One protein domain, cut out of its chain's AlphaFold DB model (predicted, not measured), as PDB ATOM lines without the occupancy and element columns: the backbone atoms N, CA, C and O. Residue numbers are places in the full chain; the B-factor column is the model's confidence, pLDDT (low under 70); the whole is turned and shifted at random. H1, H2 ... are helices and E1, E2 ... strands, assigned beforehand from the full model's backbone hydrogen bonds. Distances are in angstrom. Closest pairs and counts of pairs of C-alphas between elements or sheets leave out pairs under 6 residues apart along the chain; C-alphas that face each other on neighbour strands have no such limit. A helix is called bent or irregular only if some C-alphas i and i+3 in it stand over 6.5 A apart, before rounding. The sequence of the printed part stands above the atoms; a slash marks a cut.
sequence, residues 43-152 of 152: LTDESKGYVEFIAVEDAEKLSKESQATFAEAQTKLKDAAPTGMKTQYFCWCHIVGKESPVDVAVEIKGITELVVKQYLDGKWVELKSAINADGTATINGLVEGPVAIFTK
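What this domain is: This is residues 43 to 152 of the 152 residues of an uncharacterized protein of Clostridiales bacterium (UniProt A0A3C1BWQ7). A strongly twisted wall of five strands, E1, E2, E8, E4 and E5, has the long helix H2 packed along one face and a small sheet, E3, E7 and E6, over part of the other, so that the two sheets make a sandwich; at one edge they are joined where E5 runs on into E6. The short helix H1 packs on E2, beside the first half of H2. The 110 printed residues hold two named helices and eight named strands, in the order E1 H1 H2 E2 E3 E4 E5 E6 E7 E8; both sheets, ordered E1 - E2 - E8 - E4 - E5 and E3 - E7 - E6, are antiparallel, and the class is mixed, helices and strands. The whole is compact, with a radius of gyration of the C-alphas of 13.3 A and spans of 40 by 35 by 23 A.

How they stand to each other: Start with the large sheet, at E2, residues 86 to 95, and E8, residues 145 to 151: they are antiparallel at 149 degrees, with N 93 and O 145 2.8 A apart, within hydrogen-bond range. On the other side of E2, find the edge strand E1, residues 51 to 54, where N 54 and O 92 are 2.8 A apart. Beyond E8 come E4, residues 114 to 120, with N 117 and O 148 at 2.8 A, and the edge strand E5, residues 123 to 127, which forms a hairpin with E4, N 118 and O 125 standing 2.8 A apart. H2, residues 64 to 80, is on this sheet at a height over the sheet of 7.8 A; it lies over E8 and runs along the strands, at 24 degrees to E8 on the local plane. Their closest C-alphas are those of Phe 70 and Pro 146, 5.8 A apart. H1, residues 56 to 61, is on the sheet too, its C-alpha 56 lying 6.0 A from C-alpha 91 of E2, the closest pair; with H1 and H2 the sheet makes two layers, helices on one face of a sheet. H1 and H2 form a helical hairpin but only just touch, with 3 pairs of C-alphas within 8 A, made by residues 67 to 70 of H2 alone, at a shallow tilt of 19 degrees, opposite ways. H1 has 0 of 2 O i to N i+4 pairs within hydrogen-bond range, but 2 of 3 O i to N i+3 pairs; H2 has 10 of 13 O i to N i+4 pairs. Now look at the small sheet: E3, residues 102 to 107, and E7, residues 136 to 142, have N 104 and O 139 2.9 A apart, and E6, residues 129 to 131, forms a hairpin with E7, N 138 and O 130 being 2.8 A apart. The two sheets make a sandwich, two sheets face to face, the facing parts 10.0 A centre to centre. The closest C-alphas of E4 and E6 are those of Val 116 and Ser 129, 6.5 A apart. H2 is apart from E3, E6 and E7.

Where its parts are: Find C-alpha 86 at (-22.799, 30.563, -15.947); from there E2 runs 25.6 A to C-alpha 95 at (-48.113, 29.033, -12.458). H2 begins at C-alpha 64, (-46.722, 19.113, -26.546), and spans 23.6 A, with a kink of 33 degrees near residue 74. Both helices are irregular: C-alphas 57 and 60 of H1 are 7.4 A apart, and C-alphas 75 and 78 of H2 7.2 A. E8 covers 19.8 A, E4 19.4 A, and E3 and E7 16.5 A each; E5 spans 12.5 A, H1 10.1 A, E1 9.3 A and E6 7.2 A. E5 runs on into E6 across a break of 1 residue, at 46 degrees.

The domain as a whole: The two C-alphas farthest apart are those of Lys 64 and Ala 133, 39.9 A. The printed part has no cut, and residue 152 is the chain's last. No link is long; E2 to E3 and E3 to E4, 6 residues each, are short, and the others are tight. The mean pLDDT of the printed part is 84.1; look for values under 70 at residues 43 to 51, of which 51 belongs to E1, and at residues 97 to 98.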
ATOM      1  N   LEU A  43     -38.585  27.802  -3.386       69.44
ATOM      2  CA  LEU A  43     -39.403  28.929  -2.944       69.44
ATOM      3  C   LEU A  43     -39.221  29.150  -1.437       69.44
ATOM      4  O   LEU A  43     -39.224  28.207  -0.649       69.44
ATOM      5  N   THR A  44     -39.072  30.412  -1.049       59.00
ATOM      6  CA  THR A  44     -38.915  30.826   0.361       59.00
ATOM      7  C   THR A  44     -40.248  30.903   1.107       59.00
ATOM      8  O   THR A  44     -40.272  30.916   2.334       59.00
ATOM      9  N   ASP A  45     -41.362  30.930   0.371       63.66
ATOM     10  CA  ASP A  45     -42.717  30.978   0.906       63.66
ATOM     11  C   ASP A  45     -43.655  30.107   0.054       63.66
ATOM     12  O   ASP A  45     -44.109  30.504  -1.022       63.66
ATOM     13  N   GLU A  46     -43.954  28.907   0.552       56.59
ATOM     14  CA  GLU A  46     -44.881  27.955  -0.071       56.59
ATOM     15  C   GLU A  46     -46.352  28.392   0.048       56.59
ATOM     16  O   GLU A  46     -47.206  27.821  -0.616       56.59
ATOM     17  N   SER A  47     -46.681  29.439   0.820       53.34
ATOM     18  CA  SER A  47     -48.029  30.036   0.818       53.34
ATOM     19  C   SER A  47     -48.262  30.955  -0.387       53.34
ATOM     20  O   SER A  47     -49.405  31.193  -0.786       53.34
ATOM     21  N   LYS A  48     -47.177  31.402  -1.040       53.28
ATOM     22  CA  LYS A  48     -47.225  31.911  -2.418       53.28
ATOM     23  C   LYS A  48     -47.338  30.783  -3.446       53.28
ATOM     24  O   LYS A  48     -47.582  31.119  -4.596       53.28
ATOM     25  N   GLY A  49     -47.139  29.524  -3.032       48.41
ATOM     26  CA  GLY A  49     -47.812  28.266  -3.425       48.41
ATOM     27  C   GLY A  49     -47.993  27.873  -4.881       48.41
ATOM     28  O   GLY A  49     -48.661  26.882  -5.152       48.41
ATOM     29  N   TYR A  50     -47.462  28.642  -5.813       60.97
ATOM     30  CA  TYR A  50     -48.074  28.692  -7.129       60.97
ATOM     31  C   TYR A  50     -47.066  28.795  -8.256       60.97
ATOM     32  O   TYR A  50     -47.482  29.014  -9.377       60.97
ATOM     33  N   VAL A  51     -45.766  28.655  -7.987       62.31
ATOM     34  CA  VAL A  51     -44.747  28.539  -9.034       62.31
ATOM     35  C   VAL A  51     -44.014  27.225  -8.853       62.31
ATOM     36  O   VAL A  51     -43.248  27.058  -7.908       62.31
ATOM     37  N   GLU A  52     -44.243  26.296  -9.766       75.00
ATOM     38  CA  GLU A  52     -43.472  25.064  -9.849       75.00
ATOM     39  C   GLU A  52     -42.405  25.240 -10.926       75.00
ATOM     40  O   GLU A  52     -42.711  25.502 -12.089       75.00
ATOM     41  N   PHE A  53     -41.137  25.108 -10.539       78.38
ATOM     42  CA  PHE A  53     -40.064  24.980 -11.513       78.38
ATOM     43  C   PHE A  53     -39.967  23.517 -11.927       78.38
ATOM     44  O   PHE A  53     -39.600  22.659 -11.131       78.38
ATOM     45  N   ILE A  54     -40.306  23.229 -13.175       74.38
ATOM     46  CA  ILE A  54     -40.225  21.887 -13.742       74.38
ATOM     47  C   ILE A  54     -38.842  21.739 -14.373       74.38
ATOM     48  O   ILE A  54     -38.452  22.523 -15.247       74.38
ATOM     49  N   ALA A  55     -38.077  20.761 -13.888       74.94
ATOM     50  CA  ALA A  55     -36.738  20.474 -14.382       74.94
ATOM     51  C   ALA A  55     -36.769  19.939 -15.821       74.94
ATOM     52  O   ALA A  55     -37.797  19.489 -16.328       74.94
ATOM     53  N   VAL A  56     -35.608  19.954 -16.478       71.62
ATOM     54  CA  VAL A  56     -35.473  19.459 -17.854       71.62
ATOM     55  C   VAL A  56     -35.849  17.983 -17.957       71.62
ATOM     56  O   VAL A  56     -36.517  17.598 -18.913       71.62
ATOM     57  N   GLU A  57     -35.465  17.166 -16.972       72.88
ATOM     58  CA  GLU A  57     -35.828  15.747 -16.920       72.88
ATOM     59  C   GLU A  57     -37.340  15.491 -16.826       72.88
ATOM     60  O   GLU A  57     -37.803  14.445 -17.265       72.88
ATOM     61  N   ASP A  58     -38.110  16.455 -16.320       76.44
ATOM     62  CA  ASP A  58     -39.558  16.349 -16.138       76.44
ATOM     63  C   ASP A  58     -40.360  17.022 -17.264       76.44
ATOM     64  O   ASP A  58     -41.594  17.014 -17.243       76.44
ATOM     65  N   ALA A  59     -39.689  17.578 -18.278       74.50
ATOM     66  CA  ALA A  59     -40.335  18.311 -19.366       74.50
ATOM     67  C   ALA A  59     -41.329  17.454 -20.177       74.50
ATOM     68  O   ALA A  59     -42.249  17.995 -20.787       74.50
ATOM     69  N   GLU A  60     -41.207  16.123 -20.150       78.56
ATOM     70  CA  GLU A  60     -42.164  15.202 -20.784       78.56
ATOM     71  C   GLU A  60     -43.587  15.291 -20.204       78.56
ATOM     72  O   GLU A  60     -44.552  14.921 -20.876       78.56
ATOM     73  N   LYS A  61     -43.727  15.816 -18.977       81.06
ATOM     74  CA  LYS A  61     -45.016  16.036 -18.305       81.06
ATOM     75  C   LYS A  61     -45.738  17.290 -18.808       81.06
ATOM     76  O   LYS A  61     -46.927  17.453 -18.542       81.06
ATOM     77  N   LEU A  62     -45.041  18.169 -19.530       81.31
ATOM     78  CA  LEU A  62     -45.620  19.369 -20.127       81.31
ATOM     79  C   LEU A  62     -46.508  19.021 -21.331       81.31
ATOM     80  O   LEU A  62     -46.385  17.955 -21.939       81.31
ATOM     81  N   SER A  63     -47.366  19.959 -21.738       88.19
ATOM     82  CA  SER A  63     -48.099  19.846 -23.005       88.19
ATOM     83  C   SER A  63     -47.136  19.763 -24.202       88.19
ATOM     84  O   SER A  63     -46.013  20.257 -24.138       88.19
ATOM     85  N   LYS A  64     -47.569  19.194 -25.336       88.31
ATOM     86  CA  LYS A  64     -46.722  19.113 -26.546       88.31
ATOM     87  C   LYS A  64     -46.264  20.483 -27.054       88.31
ATOM     88  O   LYS A  64     -45.159  20.602 -27.570       88.31
ATOM     89  N   GLU A  65     -47.113  21.497 -26.917       87.81
ATOM     90  CA  GLU A  65     -46.788  22.873 -27.293       87.81
ATOM     91  C   GLU A  65     -45.710  23.445 -26.367       87.81
ATOM     92  O   GLU A  65     -44.663  23.887 -26.834       87.81
ATOM     93  N   SER A  66     -45.900  23.308 -25.054       88.25
ATOM     94  CA  SER A  66     -44.919  23.703 -24.040       88.25
ATOM     95  C   SER A  66     -43.578  22.986 -24.221       88.25
ATOM     96  O   SER A  66     -42.531  23.619 -24.117       88.25
ATOM     97  N   GLN A  67     -43.587  21.690 -24.558       86.88
ATOM     98  CA  GLN A  67     -42.374  20.927 -24.874       86.88
ATOM     99  C   GLN A  67     -41.635  21.507 -26.085       86.88
ATOM    100  O   GLN A  67     -40.412  21.640 -26.048       86.88
ATOM    101  N   ALA A  68     -42.360  21.880 -27.144       89.44
ATOM    102  CA  ALA A  68     -41.762  22.492 -28.327       89.44
ATOM    103  C   ALA A  68     -41.114  23.846 -27.991       89.44
ATOM    104  O   ALA A  68     -39.957  24.073 -28.349       89.44
ATOM    105  N   THR A  69     -41.809  24.703 -27.236       89.88
ATOM    106  CA  THR A  69     -41.264  25.986 -26.762       89.88
ATOM    107  C   THR A  69     -40.053  25.789 -25.851       89.88
ATOM    108  O   THR A  69     -39.066  26.514 -25.967       89.88
ATOM    109  N   PHE A  70     -40.094  24.800 -24.959       86.50
ATOM    110  CA  PHE A  70     -39.003  24.505 -24.036       86.50
ATOM    111  C   PHE A  70     -37.750  24.009 -24.771       86.50
ATOM    112  O   PHE A  70     -36.647  24.492 -24.504       86.50
ATOM    113  N   ALA A  71     -37.915  23.124 -25.758       88.25
ATOM    114  CA  ALA A  71     -36.825  22.672 -26.620       88.25
ATOM    115  C   ALA A  71     -36.238  23.823 -27.455       88.25
ATOM    116  O   ALA A  71     -35.015  23.963 -27.556       88.25
ATOM    117  N   GLU A  72     -37.086  24.691 -28.014       89.75
ATOM    118  CA  GLU A  72     -36.635  25.881 -28.739       89.75
ATOM    119  C   GLU A  72     -35.817  26.811 -27.828       89.75
ATOM    120  O   GLU A  72     -34.698  27.199 -28.180       89.75
ATOM    121  N   ALA A  73     -36.323  27.107 -26.627       90.44
ATOM    122  CA  ALA A  73     -35.629  27.921 -25.634       90.44
ATOM    123  C   ALA A  73     -34.255  27.331 -25.283       90.44
ATOM    124  O   ALA A  73     -33.257  28.059 -25.267       90.44
ATOM    125  N   GLN A  74     -34.183  26.010 -25.081       88.38
ATOM    126  CA  GLN A  74     -32.939  25.303 -24.778       88.38
ATOM    127  C   GLN A  74     -31.894  25.479 -25.888       88.38
ATOM    128  O   GLN A  74     -30.723  25.728 -25.599       88.38
ATOM    129  N   THR A  75     -32.303  25.418 -27.160       89.81
ATOM    130  CA  THR A  75     -31.375  25.585 -28.297       89.81
ATOM    131  C   THR A  75     -30.776  26.994 -28.379       89.81
ATOM    132  O   THR A  75     -29.635  27.155 -28.817       89.81
ATOM    133  N   LYS A  76     -31.519  28.007 -27.909       89.38
ATOM    134  CA  LYS A  76     -31.123  29.427 -27.899       89.38
ATOM    135  C   LYS A  76     -30.469  29.876 -26.588       89.38
ATOM    136  O   LYS A  76     -29.972  30.994 -26.502       89.38
ATOM    137  N   LEU A  77     -30.465  29.031 -25.558       87.25
ATOM    138  CA  LEU A  77     -29.994  29.373 -24.212       87.25
ATOM    139  C   LEU A  77     -28.519  29.799 -24.179       87.25
ATOM    140  O   LEU A  77     -28.155  30.709 -23.437       87.25
ATOM    141  N   LYS A  78     -27.678  29.173 -25.011       83.56
ATOM    142  CA  LYS A  78     -26.243  29.491 -25.110       83.56
ATOM    143  C   LYS A  78     -25.981  30.960 -25.468       83.56
ATOM    144  O   LYS A  78     -25.020  31.537 -24.976       83.56
ATOM    145  N   ASP A  79     -26.855  31.559 -26.276       84.25
ATOM    146  CA  ASP A  79     -26.724  32.937 -26.757       84.25
ATOM    147  C   ASP A  79     -27.363  33.940 -25.776       84.25
ATOM    148  O   ASP A  79     -27.204  35.151 -25.910       84.25
ATOM    149  N   ALA A  80     -28.089  33.440 -24.770       86.31
ATOM    150  CA  ALA A  80     -28.764  34.246 -23.759       86.31
ATOM    151  C   ALA A  80     -27.887  34.559 -22.542       86.31
ATOM    152  O   ALA A  80     -28.193  35.507 -21.809       86.31
ATOM    153  N   ALA A  81     -26.831  33.773 -22.316       86.88
ATOM    154  CA  ALA A  81     -25.965  33.893 -21.151       86.88
ATOM    155  C   ALA A  81     -25.239  35.250 -21.121       86.88
ATOM    156  O   ALA A  81     -24.536  35.589 -22.076       86.88
ATOM    157  N   PRO A  82     -25.374  36.040 -20.038       88.69
ATOM    158  CA  PRO A  82     -24.574  37.245 -19.857       88.69
ATOM    159  C   PRO A  82     -23.075  36.923 -19.805       88.69
ATOM    160  O   PRO A  82     -22.660  35.876 -19.302       88.69
ATOM    161  N   THR A  83     -22.241  37.840 -20.299       88.31
ATOM    162  CA  THR A  83     -20.784  37.667 -20.288       88.31
ATOM    163  C   THR A  83     -20.264  37.477 -18.863       88.31
ATOM    164  O   THR A  83     -20.508  38.303 -17.990       88.31
ATOM    165  N   GLY A  84     -19.508  36.399 -18.635       85.00
ATOM    166  CA  GLY A  84     -18.914  36.096 -17.330       85.00
ATOM    167  C   GLY A  84     -19.857  35.422 -16.328       85.00
ATOM    168  O   GLY A  84     -19.425  35.151 -15.209       85.00
ATOM    169  N   MET A  85     -21.099  35.115 -16.719       84.00
ATOM    170  CA  MET A  85     -22.028  34.312 -15.925       84.00
ATOM    171  C   MET A  85     -22.132  32.885 -16.465       84.00
ATOM    172  O   MET A  85     -21.985  32.642 -17.664       84.00
ATOM    173  N   LYS A  86     -22.428  31.934 -15.575       78.50
ATOM    174  CA  LYS A  86     -22.799  30.563 -15.947       78.50
ATOM    175  C   LYS A  86     -24.307  30.389 -15.795       78.50
ATOM    176  O   LYS A  86     -24.911  30.940 -14.874       78.50
ATOM    177  N   THR A  87     -24.922  29.604 -16.674       79.88
ATOM    178  CA  THR A  87     -26.299  29.154 -16.449       79.88
ATOM    179  C   THR A  87     -26.297  28.204 -15.267       79.88
ATOM    180  O   THR A  87     -25.659  27.152 -15.320       79.88
ATOM    181  N   GLN A  88     -26.996  28.578 -14.203       77.44
ATOM    182  CA  GLN A  88     -27.110  27.759 -13.004       77.44
ATOM    183  C   GLN A  88     -28.382  26.907 -13.048       77.44
ATOM    184  O   GLN A  88     -28.342  25.749 -12.638       77.44
ATOM    185  N   TYR A  89     -29.473  27.452 -13.600       84.25
ATOM    186  CA  TYR A  89     -30.756  26.760 -13.726       84.25
ATOM    187  C   TYR A  89     -31.406  27.021 -15.083       84.25
ATOM    188  O   TYR A  89     -31.413  28.153 -15.566       84.25
ATOM    189  N   PHE A  90     -31.995  25.979 -15.667       87.56
ATOM    190  CA  PHE A  90     -32.907  26.060 -16.806       87.56
ATOM    191  C   PHE A  90     -34.103  25.150 -16.521       87.56
ATOM    192  O   PHE A  90     -33.926  23.960 -16.269       87.56
ATOM    193  N   CYS A  91     -35.301  25.725 -16.489       86.50
ATOM    194  CA  CYS A  91     -36.520  25.056 -16.030       86.50
ATOM    195  C   CYS A  91     -37.755  25.705 -16.656       86.50
ATOM    196  O   CYS A  91     -37.673  26.796 -17.219       86.50
ATOM    197  N   TRP A  92     -38.899  25.040 -16.582       87.12
ATOM    198  CA  TRP A  92     -40.183  25.627 -16.946       87.12
ATOM    199  C   TRP A  92     -40.864  26.183 -15.694       87.12
ATOM    200  O   TRP A  92     -40.993  25.471 -14.706       87.12
ATOM    201  N   CYS A  93     -41.289  27.442 -15.725       89.94
ATOM    202  CA  CYS A  93     -42.120  28.050 -14.693       89.94
ATOM    203  C   CYS A  93     -43.581  27.690 -14.961       89.94
ATOM    204  O   CYS A  93     -44.136  28.116 -15.976       89.94
ATOM    205  N   HIS A  94     -44.180  26.919 -14.056       86.50
ATOM    206  CA  HIS A  94     -45.599  26.599 -14.061       86.50
ATOM    207  C   HIS A  94     -46.334  27.398 -12.982       86.50
ATOM    208  O   HIS A  94     -45.996  27.277 -11.804       86.50
ATOM    209  N   ILE A  95     -47.315  28.215 -13.371       82.75
ATOM    210  CA  ILE A  95     -48.113  29.033 -12.458       82.75
ATOM    211  C   ILE A  95     -49.432  28.322 -12.136       82.75
ATOM    212  O   ILE A  95     -50.340  28.247 -12.960       82.75
ATOM    213  N   VAL A  96     -49.570  27.841 -10.905       76.19
ATOM    214  CA  VAL A  96     -50.795  27.204 -10.394       76.19
ATOM    215  C   VAL A  96     -51.639  28.266  -9.688       76.19
ATOM    216  O   VAL A  96     -51.080  29.120  -9.042       76.19
ATOM    217  N   GLY A  97     -52.971  28.272  -9.757       68.25
ATOM    218  CA  GLY A  97     -53.836  28.985  -8.784       68.25
ATOM    219  C   GLY A  97     -53.671  30.509  -8.560       68.25
ATOM    220  O   GLY A  97     -54.376  31.058  -7.712       68.25
ATOM    221  N   LYS A  98     -52.805  31.209  -9.302       69.06
ATOM    222  CA  LYS A  98     -52.622  32.667  -9.280       69.06
ATOM    223  C   LYS A  98     -52.722  33.255 -10.680       69.06
ATOM    224  O   LYS A  98     -52.387  32.607 -11.667       69.06
ATOM    225  N   GLU A  99     -53.131  34.517 -10.749       77.81
ATOM    226  CA  GLU A  99     -53.050  35.281 -11.989       77.81
ATOM    227  C   GLU A  99     -51.592  35.635 -12.299       77.81
ATOM    228  O   GLU A  99     -50.838  36.077 -11.431       77.81
ATOM    229  N   SER A 100     -51.211  35.411 -13.551       82.06
ATOM    230  CA  SER A 100     -49.930  35.816 -14.123       82.06
ATOM    231  C   SER A 100     -49.961  37.314 -14.478       82.06
ATOM    232  O   SER A 100     -50.998  37.786 -14.955       82.06
ATOM    233  N   PRO A 101     -48.858  38.071 -14.315       88.50
ATOM    234  CA  PRO A 101     -47.533  37.632 -13.870       88.50
ATOM    235  C   PRO A 101     -47.376  37.576 -12.340       88.50
ATOM    236  O   PRO A 101     -48.070  38.274 -11.601       88.50
ATOM    237  N   VAL A 102     -46.416  36.778 -11.858       86.44
ATOM    238  CA  VAL A 102     -46.162  36.556 -10.424       86.44
ATOM    239  C   VAL A 102     -44.745  36.936  -9.992       86.44
ATOM    240  O   VAL A 102     -43.769  36.738 -10.712       86.44
ATOM    241  N   ASP A 103     -44.641  37.432  -8.761       89.31
ATOM    242  CA  ASP A 103     -43.373  37.752  -8.107       89.31
ATOM    243  C   ASP A 103     -43.038  36.693  -7.052       89.31
ATOM    244  O   ASP A 103     -43.865  36.376  -6.184       89.31
ATOM    245  N   VAL A 104     -41.809  36.177  -7.089       86.19
ATOM    246  CA  VAL A 104     -41.342  35.109  -6.195       86.19
ATOM    247  C   VAL A 104     -40.033  35.472  -5.512       86.19
ATOM    248  O   VAL A 104     -39.239  36.256  -6.025       86.19
ATOM    249  N   ALA A 105     -39.806  34.864  -4.353       86.62
ATOM    250  CA  ALA A 105     -38.514  34.865  -3.687       86.62
ATOM    251  C   ALA A 105     -38.005  33.421  -3.600       86.62
ATOM    252  O   ALA A 105     -38.706  32.543  -3.088       86.62
ATOM    253  N   VAL A 106     -36.804  33.184  -4.117       84.62
ATOM    254  CA  VAL A 106     -36.160  31.874  -4.221       84.62
ATOM    255  C   VAL A 106     -34.862  31.846  -3.424       84.62
ATOM    256  O   VAL A 106     -34.127  32.828  -3.366       84.62
ATOM    257  N   GLU A 107     -34.555  30.711  -2.816       83.31
ATOM    258  CA  GLU A 107     -33.266  30.474  -2.177       83.31
ATOM    259  C   GLU A 107     -32.266  29.971  -3.226       83.31
ATOM    260  O   GLU A 107     -32.489  28.940  -3.864       83.31
ATOM    261  N   ILE A 108     -31.155  30.696  -3.397       79.69
ATOM    262  CA  ILE A 108     -30.031  30.282  -4.242       79.69
ATOM    263  C   ILE A 108     -28.738  30.524  -3.462       79.69
ATOM    264  O   ILE A 108     -28.401  31.653  -3.117       79.69
ATOM    265  N   LYS A 109     -28.002  29.455  -3.161       75.56
ATOM    266  CA  LYS A 109     -26.843  29.531  -2.263       75.56
ATOM    267  C   LYS A 109     -25.600  30.065  -2.967       75.56
ATOM    268  O   LYS A 109     -25.259  29.616  -4.058       75.56
ATOM    269  N   GLY A 110     -24.875  30.945  -2.274       77.25
ATOM    270  CA  GLY A 110     -23.517  31.351  -2.645       77.25
ATOM    271  C   GLY A 110     -23.427  32.225  -3.895       77.25
ATOM    272  O   GLY A 110     -22.426  32.138  -4.599       77.25
ATOM    273  N   ILE A 111     -24.453  33.033  -4.177       83.81
ATOM    274  CA  ILE A 111     -24.482  33.933  -5.336       83.81
ATOM    275  C   ILE A 111     -24.006  35.339  -4.974       83.81
ATOM    276  O   ILE A 111     -24.322  35.868  -3.909       83.81
ATOM    277  N   THR A 112     -23.264  35.951  -5.888       87.12
ATOM    278  CA  THR A 112     -22.808  37.348  -5.806       87.12
ATOM    279  C   THR A 112     -23.439  38.221  -6.882       87.12
ATOM    280  O   THR A 112     -23.650  39.412  -6.670       87.12
ATOM    281  N   GLU A 113     -23.793  37.614  -8.015       89.81
ATOM    282  CA  GLU A 113     -24.528  38.245  -9.105       89.81
ATOM    283  C   GLU A 113     -25.657  37.313  -9.574       89.81
ATOM    284  O   GLU A 113     -25.540  36.085  -9.507       89.81
ATOM    285  N   LEU A 114     -26.754  37.908 -10.047       91.56
ATOM    286  CA  LEU A 114     -27.962  37.211 -10.483       91.56
ATOM    287  C   LEU A 114     -28.535  37.893 -11.723       91.56
ATOM    288  O   LEU A 114     -28.813  39.091 -11.695       91.56
ATOM    289  N   VAL A 115     -28.784  37.108 -12.769       92.94
ATOM    290  CA  VAL A 115     -29.590  37.518 -13.923       92.94
ATOM    291  C   VAL A 115     -30.622  36.439 -14.197       92.94
ATOM    292  O   VAL A 115     -30.288  35.261 -14.324       92.94
ATOM    293  N   VAL A 116     -31.883  36.838 -14.319       93.94
ATOM    294  CA  VAL A 116     -32.984  35.934 -14.653       93.94
ATOM    295  C   VAL A 116     -33.524  36.314 -16.017       93.94
ATOM    296  O   VAL A 116     -33.832  37.478 -16.266       93.94
ATOM    297  N   LYS A 117     -33.653  35.334 -16.907       95.06
ATOM    298  CA  LYS A 117     -34.275  35.522 -18.216       95.06
ATOM    299  C   LYS A 117     -35.431  34.557 -18.400       95.06
ATOM    300  O   LYS A 117     -35.336  33.393 -18.021       95.06
ATOM    301  N   GLN A 118     -36.491  35.033 -19.032       94.88
ATOM    302  CA  GLN A 118     -37.636  34.229 -19.431       94.88
ATOM    303  C   GLN A 118     -37.752  34.205 -20.952       94.88
ATOM    304  O   GLN A 118     -37.531  35.217 -21.621       94.88
ATOM    305  N   TYR A 119     -38.043  33.033 -21.506       94.94
ATOM    306  CA  TYR A 119     -38.211  32.861 -22.940       94.94
ATOM    307  C   TYR A 119     -39.648  33.180 -23.338       94.94
ATOM    308  O   TYR A 119     -40.568  32.447 -22.986       94.94
ATOM    309  N   LEU A 120     -39.829  34.275 -24.071       92.50
ATOM    310  CA  LEU A 120     -41.123  34.801 -24.495       92.50
ATOM    311  C   LEU A 120     -41.067  35.104 -25.987       92.50
ATOM    312  O   LEU A 120     -40.101  35.710 -26.453       92.50
ATOM    313  N   ASP A 121     -42.087  34.686 -26.734       91.00
ATOM    314  CA  ASP A 121     -42.248  34.998 -28.162       91.00
ATOM    315  C   ASP A 121     -40.968  34.789 -28.996       91.00
ATOM    316  O   ASP A 121     -40.571  35.628 -29.807       91.00
ATOM    317  N   GLY A 122     -40.267  33.675 -28.762       91.62
ATOM    318  CA  GLY A 122     -39.089  33.305 -29.547       91.62
ATOM    319  C   GLY A 122     -37.755  33.922 -29.089       91.62
ATOM    320  O   GLY A 122     -36.738  33.723 -29.769       91.62
ATOM    321  N   LYS A 123     -37.726  34.669 -27.976       94.38
ATOM    322  CA  LYS A 123     -36.535  35.379 -27.471       94.38
ATOM    323  C   LYS A 123     -36.404  35.325 -25.947       94.38
ATOM    324  O   LYS A 123     -37.381  35.222 -25.219       94.38
ATOM    325  N   TRP A 124     -35.173  35.466 -25.463       94.88
ATOM    326  CA  TRP A 124     -34.883  35.601 -24.036       94.88
ATOM    327  C   TRP A 124     -35.025  37.057 -23.590       94.88
ATOM    328  O   TRP A 124     -34.319  37.935 -24.088       94.88
ATOM    329  N   VAL A 125     -35.924  37.302 -22.643       95.50
ATOM    330  CA  VAL A 125     -36.191  38.612 -22.042       95.50
ATOM    331  C   VAL A 125     -35.669  38.605 -20.614       95.50
ATOM    332  O   VAL A 125     -35.942  37.677 -19.861       95.50
ATOM    333  N   GLU A 126     -34.898  39.620 -20.242       96.00
ATOM    334  CA  GLU A 126     -34.413  39.769 -18.871       96.00
ATOM    335  C   GLU A 126     -35.531  40.256 -17.950       96.00
ATOM    336  O   GLU A 126     -36.224  41.228 -18.258       96.00
ATOM    337  N   LEU A 127     -35.710  39.558 -16.832       94.56
ATOM    338  CA  LEU A 127     -36.642  39.932 -15.781       94.56
ATOM    339  C   LEU A 127     -35.929  40.777 -14.732       94.56
ATOM    340  O   LEU A 127     -34.730  40.639 -14.493       94.56
ATOM    341  N   LYS A 128     -36.696  41.626 -14.049       94.25
ATOM    342  CA  LYS A 128     -36.181  42.334 -12.881       94.25
ATOM    343  C   LYS A 128     -35.944  41.319 -11.760       94.25
ATOM    344  O   LYS A 128     -36.862  40.602 -11.364       94.25
ATOM    345  N   SER A 129     -34.723  41.285 -11.242       93.12
ATOM    346  CA  SER A 129     -34.337  40.422 -10.128       93.12
ATOM    347  C   SER A 129     -33.386  41.132  -9.169       93.12
ATOM    348  O   SER A 129     -32.681  42.060  -9.565       93.12
ATOM    349  N   ALA A 130     -33.357  40.702  -7.909       91.75
ATOM    350  CA  ALA A 130     -32.477  41.262  -6.885       91.75
ATOM    351  C   ALA A 130     -32.012  40.188  -5.898       91.75
ATOM    352  O   ALA A 130     -32.774  39.280  -5.577       91.75
ATOM    353  N   ILE A 131     -30.787  40.324  -5.391       91.12
ATOM    354  CA  ILE A 131     -30.286  39.536  -4.260       91.12
ATOM    355  C   ILE A 131     -30.657  40.284  -2.977       91.12
ATOM    356  O   ILE A 131     -30.341  41.465  -2.821       91.12
ATOM    357  N   ASN A 132     -31.354  39.604  -2.078       88.12
ATOM    358  CA  ASN A 132     -31.813  40.138  -0.807       88.12
ATOM    359  C   ASN A 132     -30.713  40.005   0.264       88.12
ATOM    360  O   ASN A 132     -29.806  39.179   0.162       88.12
ATOM    361  N   ALA A 133     -30.809  40.806   1.328       85.75
ATOM    362  CA  ALA A 133     -29.821  40.816   2.413       85.75
ATOM    363  C   ALA A 133     -29.743  39.490   3.198       85.75
ATOM    364  O   ALA A 133     -28.728  39.207   3.827       85.75
ATOM    365  N   ASP A 134     -30.803  38.682   3.155       81.75
ATOM    366  CA  ASP A 134     -30.884  37.354   3.770       81.75
ATOM    367  C   ASP A 134     -30.289  36.234   2.890       81.75
ATOM    368  O   ASP A 134     -30.314  35.067   3.278       81.75
ATOM    369  N   GLY A 135     -29.737  36.578   1.720       80.06
ATOM    370  CA  GLY A 135     -29.145  35.628   0.776       80.06
ATOM    371  C   GLY A 135     -30.150  34.960  -0.166       80.06
ATOM    372  O   GLY A 135     -29.754  34.111  -0.965       80.06
ATOM    373  N   THR A 136     -31.431  35.329  -0.107       86.25
ATOM    374  CA  THR A 136     -32.441  34.903  -1.085       86.25
ATOM    375  C   THR A 136     -32.423  35.809  -2.319       86.25
ATOM    376  O   THR A 136     -31.789  36.864  -2.334       86.25
ATOM    377  N   ALA A 137     -33.122  35.414  -3.375       88.25
ATOM    378  CA  ALA A 137     -33.261  36.177  -4.605       88.25
ATOM    379  C   ALA A 137     -34.733  36.452  -4.912       88.25
ATOM    380  O   ALA A 137     -35.550  35.536  -4.934       88.25
ATOM    381  N   THR A 138     -35.072  37.704  -5.199       90.56
ATOM    382  CA  THR A 138     -36.397  38.093  -5.694       90.56
ATOM    383  C   THR A 138     -36.395  38.093  -7.220       90.56
ATOM    384  O   THR A 138     -35.468  38.628  -7.830       90.56
ATOM    385  N   ILE A 139     -37.437  37.530  -7.831       92.50
ATOM    386  CA  ILE A 139     -37.685  37.529  -9.276       92.50
ATOM    387  C   ILE A 139     -39.073  38.119  -9.506       92.50
ATOM    388  O   ILE A 139     -40.052  37.621  -8.945       92.50
ATOM    389  N   ASN A 140     -39.159  39.173 -10.315       91.19
ATOM    390  CA  ASN A 140     -40.416  39.849 -10.607       91.19
ATOM    391  C   ASN A 140     -40.923  39.513 -12.010       91.19
ATOM    392  O   ASN A 140     -40.151  39.497 -12.972       91.19
ATOM    393  N   GLY A 141     -42.237  39.356 -12.130       90.19
ATOM    394  CA  GLY A 141     -42.913  39.299 -13.419       90.19
ATOM    395  C   GLY A 141     -42.854  37.946 -14.131       90.19
ATOM    396  O   GLY A 141     -42.911  37.925 -15.358       90.19
ATOM    397  N   LEU A 142     -42.718  36.834 -13.403       90.62
ATOM    398  CA  LEU A 142     -42.731  35.501 -14.008       90.62
ATOM    399  C   LEU A 142     -44.094  35.198 -14.631       90.62
ATOM    400  O   LEU A 142     -45.134  35.429 -14.013       90.62
ATOM    401  N   VAL A 143     -44.071  34.616 -15.825       91.44
ATOM    402  CA  VAL A 143     -45.246  34.017 -16.477       91.44
ATOM    403  C   VAL A 143     -45.063  32.505 -16.667       91.44
ATOM    404  O   VAL A 143     -44.012  31.958 -16.332       91.44
ATOM    405  N   GLU A 144     -46.067  31.817 -17.204       90.75
ATOM    406  CA  GLU A 144     -45.930  30.420 -17.634       90.75
ATOM    407  C   GLU A 144     -44.879  30.317 -18.756       90.75
ATOM    408  O   GLU A 144     -45.005  31.002 -19.774       90.75
ATOM    409  N   GLY A 145     -43.849  29.478 -18.605       92.25
ATOM    410  CA  GLY A 145     -42.879  29.243 -19.683       92.25
ATOM    411  C   GLY A 145     -41.428  29.004 -19.255       92.25
ATOM    412  O   GLY A 145     -41.121  28.956 -18.065       92.25
ATOM    413  N   PRO A 146     -40.497  28.868 -20.219       92.94
ATOM    414  CA  PRO A 146     -39.096  28.554 -19.943       92.94
ATOM    415  C   PRO A 146     -38.363  29.703 -19.243       92.94
ATOM    416  O   PRO A 146     -38.402  30.846 -19.698       92.94
ATOM    417  N   VAL A 147     -37.621  29.389 -18.187       93.50
ATOM    418  CA  VAL A 147     -36.832  30.325 -17.384       93.50
ATOM    419  C   VAL A 147     -35.390  29.838 -17.293       93.50
ATOM    420  O   VAL A 147     -35.118  28.653 -17.089       93.50
ATOM    421  N   ALA A 148     -34.457  30.775 -17.421       91.25
ATOM    422  CA  ALA A 148     -33.040  30.575 -17.190       91.25
ATOM    423  C   ALA A 148     -32.555  31.524 -16.094       91.25
ATOM    424  O   ALA A 148     -32.812  32.728 -16.137       91.25
ATOM    425  N   ILE A 149     -31.828  30.979 -15.125       90.25
ATOM    426  CA  ILE A 149     -31.241  31.737 -14.025       90.25
ATOM    427  C   ILE A 149     -29.727  31.593 -14.118       90.25
ATOM    428  O   ILE A 149     -29.176  30.488 -14.053       90.25
ATOM    429  N   PHE A 150     -29.064  32.728 -14.286       89.56
ATOM    430  CA  PHE A 150     -27.621  32.855 -14.399       89.56
ATOM    431  C   PHE A 150     -27.077  33.434 -13.103       89.56
ATOM    432  O   PHE A 150     -27.625  34.401 -12.568       89.56
ATOM    433  N   THR A 151     -26.011  32.831 -12.592       87.25
ATOM    434  CA  THR A 151     -25.408  33.243 -11.325       87.25
ATOM    435  C   THR A 151     -23.890  33.262 -11.420       87.25
ATOM    436  O   THR A 151     -23.293  32.663 -12.329       87.25
ATOM    437  N   LYS A 152     -23.270  33.962 -10.471       84.38
ATOM    438  CA  LYS A 152     -21.821  34.037 -10.291       84.38
ATOM    439  C   LYS A 152     -21.438  33.854  -8.833       84.38
ATOM    440  O   LYS A 152     -22.072  34.516  -7.974       84.38
TER     441      LYS A 152